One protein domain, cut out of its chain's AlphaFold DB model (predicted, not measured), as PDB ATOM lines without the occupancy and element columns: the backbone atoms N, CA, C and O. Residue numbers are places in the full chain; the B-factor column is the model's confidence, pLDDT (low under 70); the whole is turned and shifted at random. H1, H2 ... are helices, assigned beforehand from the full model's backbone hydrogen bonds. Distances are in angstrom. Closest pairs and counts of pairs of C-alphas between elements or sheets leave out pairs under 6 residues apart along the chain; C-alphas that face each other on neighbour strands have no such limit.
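Overview. This is residues 11 to 53 of the 123 residues of the protein "Maltose transporter membrane protein" of Raoultella terrigena (UniProt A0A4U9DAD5). A long helix, H1, sticks out with residues 11 to 21, and a wide loop, residues 25 to 44, swings out and folds back to a short helix, H2, which begins near the end of H1. The loop sticks out at residues 29 to 37, and residues 48 to 53 stick out at the other end. The printed part has 43 residues, two named helices, H1 then H2, and no named strand: all helix. It is loose, with a radius of gyration of the C-alphas of 12.3 A, and flat, spanning 33 by 30 by 15 A.

Along the chain. H1, residues 11 to 24, runs 20.1 A from C-alpha 11 at (1.091, -12.758, 55.983). H2, residues 45 to 52, runs 10.2 A to C-alpha 52 at (-6.118, -47.421, 53.866).

Arrangement. H1 and H2 are close but not clearly touching; their closest C-alphas, of Ala 24 and Asn 46, are 6.9 A apart. They run the same way at a steep tilt of 68 degrees, only just short of about perpendicular. O i to N i+4 pairs within hydrogen-bond range are 8 of 10 in H1 and 3 of 4 in H2.

Size, cuts and confidence. The C-alphas farthest apart, of Phe 11 and Thr 52, are 35.5 A apart. The printed part has no cut, and the link from H1 to H2 is long. Residues 27 to 41 have pLDDT under 70.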
ATOM      1  N   PHE A  11       0.920 -12.389  57.390       93.25
ATOM      2  CA  PHE A  11       1.091 -12.758  55.983       93.25
ATOM      3  C   PHE A  11       2.044 -13.951  55.801       93.25
ATOM      4  O   PHE A  11       1.703 -14.911  55.108       93.25
ATOM      5  N   VAL A  12       3.204 -13.929  56.467       94.69
ATOM      6  CA  VAL A  12       4.230 -14.984  56.362       94.69
ATOM      7  C   VAL A  12       3.759 -16.320  56.932       94.69
ATOM      8  O   VAL A  12       4.184 -17.359  56.441       94.69
ATOM      9  N   VAL A  13       2.886 -16.320  57.941       95.69
ATOM     10  CA  VAL A  13       2.352 -17.555  58.535       95.69
ATOM     11  C   VAL A  13       1.127 -18.063  57.773       95.69
ATOM     12  O   VAL A  13       1.037 -19.253  57.483       95.69
ATOM     13  N   ILE A  14       0.185 -17.187  57.414       94.31
ATOM     14  CA  ILE A  14      -1.068 -17.602  56.765       94.31
ATOM     15  C   ILE A  14      -0.819 -18.099  55.339       94.31
ATOM     16  O   ILE A  14      -1.397 -19.111  54.943       94.31
ATOM     17  N   PHE A  15       0.046 -17.431  54.572       92.50
ATOM     18  CA  PHE A  15       0.313 -17.798  53.181       92.50
ATOM     19  C   PHE A  15       0.775 -19.261  52.995       92.50
ATOM     20  O   PHE A  15       0.128 -19.987  52.233       92.50
ATOM     21  N   PRO A  16       1.820 -19.760  53.692       93.38
ATOM     22  CA  PRO A  16       2.249 -21.151  53.549       93.38
ATOM     23  C   PRO A  16       1.216 -22.149  54.081       93.38
ATOM     24  O   PRO A  16       1.116 -23.250  53.545       93.38
ATOM     25  N   ILE A  17       0.414 -21.779  55.087       93.38
ATOM     26  CA  ILE A  17      -0.658 -22.642  55.602       93.38
ATOM     27  C   ILE A  17      -1.749 -22.834  54.544       93.38
ATOM     28  O   ILE A  17      -2.162 -23.967  54.294       93.38
ATOM     29  N   LEU A  18      -2.187 -21.756  53.884       91.25
ATOM     30  CA  LEU A  18      -3.169 -21.835  52.798       91.25
ATOM     31  C   LEU A  18      -2.656 -22.692  51.636       91.25
ATOM     32  O   LEU A  18      -3.397 -23.516  51.100       91.25
ATOM     33  N   PHE A  19      -1.381 -22.535  51.278       87.75
ATOM     34  CA  PHE A  19      -0.759 -23.331  50.224       87.75
ATOM     35  C   PHE A  19      -0.646 -24.817  50.602       87.75
ATOM     36  O   PHE A  19      -1.004 -25.685  49.806       87.75
ATOM     37  N   GLY A  20      -0.231 -25.126  51.835       87.75
ATOM     38  CA  GLY A  20      -0.190 -26.498  52.345       87.75
ATOM     39  C   GLY A  20      -1.574 -27.153  52.375       87.75
ATOM     40  O   GLY A  20      -1.722 -28.308  51.972       87.75
ATOM     41  N   PHE A  21      -2.604 -26.396  52.764       87.12
ATOM     42  CA  PHE A  21      -3.989 -26.853  52.704       87.12
ATOM     43  C   PHE A  21      -4.414 -27.141  51.260       87.12
ATOM     44  O   PHE A  21      -4.921 -28.222  50.992       87.12
ATOM     45  N   ALA A  22      -4.139 -26.247  50.303       84.56
ATOM     46  CA  ALA A  22      -4.472 -26.466  48.891       84.56
ATOM     47  C   ALA A  22      -3.814 -27.734  48.305       84.56
ATOM     48  O   ALA A  22      -4.461 -28.477  47.561       84.56
ATOM     49  N   ILE A  23      -2.564 -28.029  48.683       81.69
ATOM     50  CA  ILE A  23      -1.868 -29.261  48.272       81.69
ATOM     51  C   ILE A  23      -2.536 -30.506  48.865       81.69
ATOM     52  O   ILE A  23      -2.662 -31.507  48.164       81.69
ATOM     53  N   ALA A  24      -3.022 -30.453  50.107       80.69
ATOM     54  CA  ALA A  24      -3.684 -31.596  50.739       80.69
ATOM     55  C   ALA A  24      -4.943 -32.069  49.977       80.69
ATOM     56  O   ALA A  24      -5.239 -33.265  49.968       80.69
ATOM     57  N   PHE A  25      -5.653 -31.165  49.289       74.44
ATOM     58  CA  PHE A  25      -6.814 -31.492  48.437       74.44
ATOM     59  C   PHE A  25      -6.450 -31.781  46.969       74.44
ATOM     60  O   PHE A  25      -7.322 -32.143  46.176       74.44
ATOM     61  N   THR A  26      -5.172 -31.653  46.604       72.75
ATOM     62  CA  THR A  26      -4.656 -31.844  45.241       72.75
ATOM     63  C   THR A  26      -3.960 -33.204  45.100       72.75
ATOM     64  O   THR A  26      -3.354 -33.709  46.045       72.75
ATOM     65  N   ASN A  27      -4.041 -33.841  43.927       67.56
ATOM     66  CA  ASN A  27      -3.394 -35.134  43.674       67.56
ATOM     67  C   ASN A  27      -1.872 -34.994  43.473       67.56
ATOM     68  O   ASN A  27      -1.426 -34.651  42.380       67.56
ATOM     69  N   TYR A  28      -1.065 -35.296  44.495       58.19
ATOM     70  CA  TYR A  28       0.388 -35.471  44.355       58.19
ATOM     71  C   TYR A  28       0.726 -36.967  44.324       58.19
ATOM     72  O   TYR A  28       0.958 -37.594  45.357       58.19
ATOM     73  N   ASN A  29       0.725 -37.568  43.134       56.78
ATOM     74  CA  ASN A  29       1.094 -38.970  42.944       56.78
ATOM     75  C   ASN A  29       2.496 -39.069  42.323       56.78
ATOM     76  O   ASN A  29       2.773 -38.421  41.319       56.78
ATOM     77  N   LEU A  30       3.364 -39.910  42.900       53.12
ATOM     78  CA  LEU A  30       4.773 -40.081  42.504       53.12
ATOM     79  C   LEU A  30       4.965 -40.505  41.028       53.12
ATOM     80  O   LEU A  30       6.043 -40.313  40.477       53.12
ATOM     81  N   TYR A  31       3.925 -41.062  40.392       53.00
ATOM     82  CA  TYR A  31       3.908 -41.473  38.980       53.00
ATOM     83  C   TYR A  31       3.066 -40.557  38.070       53.00
ATOM     84  O   TYR A  31       2.988 -40.799  36.868       53.00
ATOM     85  N   HIS A  32       2.454 -39.497  38.610       51.41
ATOM     86  CA  HIS A  32       1.723 -38.474  37.851       51.41
ATOM     87  C   HIS A  32       2.512 -37.158  37.830       51.41
ATOM     88  O   HIS A  32       2.018 -36.110  38.237       51.41
ATOM     89  N   THR A  33       3.750 -37.210  37.342       45.75
ATOM     90  CA  THR A  33       4.505 -36.019  36.935       45.75
ATOM     91  C   THR A  33       4.077 -35.671  35.507       45.75
ATOM     92  O   THR A  33       4.304 -36.473  34.598       45.75
ATOM     93  N   PRO A  34       3.414 -34.534  35.254       49.34
ATOM     94  CA  PRO A  34       2.931 -34.229  33.920       49.34
ATOM     95  C   PRO A  34       4.043 -33.640  33.045       49.34
ATOM     96  O   PRO A  34       4.700 -32.680  33.438       49.34
ATOM     97  N   PRO A  35       4.112 -34.056  31.775       45.56
ATOM     98  CA  PRO A  35       4.100 -33.093  30.694       45.56
ATOM     99  C   PRO A  35       2.672 -32.593  30.391       45.56
ATOM    100  O   PRO A  35       2.546 -31.618  29.663       45.56
ATOM    101  N   ALA A  36       1.585 -33.206  30.910       51.19
ATOM    102  CA  ALA A  36       0.227 -32.837  30.462       51.19
ATOM    103  C   ALA A  36      -1.004 -33.177  31.354       51.19
ATOM    104  O   ALA A  36      -2.010 -33.622  30.802       51.19
ATOM    105  N   LYS A  37      -1.021 -32.978  32.683       48.88
ATOM    106  CA  LYS A  37      -2.278 -33.069  33.469       48.88
ATOM    107  C   LYS A  37      -2.370 -32.006  34.563       48.88
ATOM    108  O   LYS A  37      -1.445 -31.830  35.349       48.88
ATOM    109  N   LEU A  38      -3.487 -31.281  34.525       52.16
ATOM    110  CA  LEU A  38      -3.865 -30.210  35.436       52.16
ATOM    111  C   LEU A  38      -4.131 -30.787  36.833       52.16
ATOM    112  O   LEU A  38      -4.505 -31.945  36.966       52.16
ATOM    113  N   VAL A  39      -3.932 -29.950  37.850       53.69
ATOM    114  CA  VAL A  39      -4.328 -30.147  39.253       53.69
ATOM    115  C   VAL A  39      -5.709 -30.815  39.335       53.69
ATOM    116  O   VAL A  39      -6.731 -30.152  39.173       53.69
ATOM    117  N   ASP A  40      -5.745 -32.126  39.585       60.41
ATOM    118  CA  ASP A  40      -6.987 -32.841  39.870       60.41
ATOM    119  C   ASP A  40      -7.333 -32.626  41.346       60.41
ATOM    120  O   ASP A  40      -6.585 -33.015  42.252       60.41
ATOM    121  N   TRP A  41      -8.469 -31.972  41.586       65.62
ATOM    122  CA  TRP A  41      -8.998 -31.724  42.923       65.62
ATOM    123  C   TRP A  41      -9.640 -33.016  43.448       65.62
ATOM    124  O   TRP A  41     -10.728 -33.406  43.030       65.62
ATOM    125  N   VAL A  42      -8.940 -33.723  44.336       71.00
ATOM    126  CA  VAL A  42      -9.318 -35.078  44.795       71.00
ATOM    127  C   VAL A  42     -10.158 -35.051  46.078       71.00
ATOM    128  O   VAL A  42     -10.578 -36.099  46.579       71.00
ATOM    129  N   GLY A  43     -10.411 -33.860  46.629       73.44
ATOM    130  CA  GLY A  43     -11.239 -33.679  47.816       73.44
ATOM    131  C   GLY A  43     -10.683 -34.449  49.020       73.44
ATOM    132  O   GLY A  43      -9.567 -34.207  49.473       73.44
ATOM    133  N   LEU A  44     -11.459 -35.410  49.529       77.19
ATOM    134  CA  LEU A  44     -11.130 -36.186  50.734       77.19
ATOM    135  C   LEU A  44     -10.329 -37.474  50.481       77.19
ATOM    136  O   LEU A  44      -9.966 -38.174  51.430       77.19
ATOM    137  N   LYS A  45     -10.039 -37.821  49.223       76.56
ATOM    138  CA  LYS A  45      -9.414 -39.115  48.904       76.56
ATOM    139  C   LYS A  45      -7.998 -39.250  49.466       76.56
ATOM    140  O   LYS A  45      -7.632 -40.334  49.907       76.56
ATOM    141  N   ASN A  46      -7.237 -38.156  49.521       78.75
ATOM    142  CA  ASN A  46      -5.902 -38.135  50.125       78.75
ATOM    143  C   ASN A  46      -5.943 -38.485  51.620       78.75
ATOM    144  O   ASN A  46      -5.116 -39.260  52.087       78.75
ATOM    145  N   PHE A  47      -6.951 -38.000  52.349       81.75
ATOM    146  CA  PHE A  47      -7.128 -38.313  53.767       81.75
ATOM    147  C   PHE A  47      -7.482 -39.787  53.980       81.75
ATOM    148  O   PHE A  47      -6.912 -40.434  54.853       81.75
ATOM    149  N   ILE A  48      -8.365 -40.347  53.145       79.19
ATOM    150  CA  ILE A  48      -8.721 -41.774  53.206       79.19
ATOM    151  C   ILE A  48      -7.503 -42.652  52.876       79.19
ATOM    152  O   ILE A  48      -7.271 -43.652  53.552       79.19
ATOM    153  N   ASN A  49      -6.689 -42.257  51.891       79.12
ATOM    154  CA  ASN A  49      -5.494 -42.996  51.477       79.12
ATOM    155  C   ASN A  49      -4.455 -43.154  52.601       79.12
ATOM    156  O   ASN A  49      -3.771 -44.176  52.645       79.12
ATOM    157  N   ILE A  50      -4.358 -42.195  53.530       81.06
ATOM    158  CA  ILE A  50      -3.458 -42.290  54.694       81.06
ATOM    159  C   ILE A  50      -3.874 -43.444  55.621       81.06
ATOM    160  O   ILE A  50      -3.015 -44.128  56.174       81.06
ATOM    161  N   PHE A  51      -5.178 -43.697  55.765       79.25
ATOM    162  CA  PHE A  51      -5.698 -44.759  56.633       79.25
ATOM    163  C   PHE A  51      -5.787 -46.126  55.944       79.25
ATOM    164  O   PHE A  51      -5.683 -47.153  56.619       79.25
ATOM    165  N   THR A  52      -5.982 -46.164  54.623       79.25
ATOM    166  CA  THR A  52      -6.118 -47.421  53.866       79.25
ATOM    167  C   THR A  52      -4.774 -48.022  53.465       79.25
ATOM    168  O   THR A  52      -4.632 -49.247  53.446       79.25
ATOM    169  N   LEU A  53      -3.767 -47.195  53.172       79.88
ATOM    170  CA  LEU A  53      -2.435 -47.670  52.810       79.88
ATOM    171  C   LEU A  53      -1.622 -47.989  54.067       79.88
ATOM    172  O   LEU A  53      -1.297 -47.108  54.861       79.88
TER     173      LEU A  53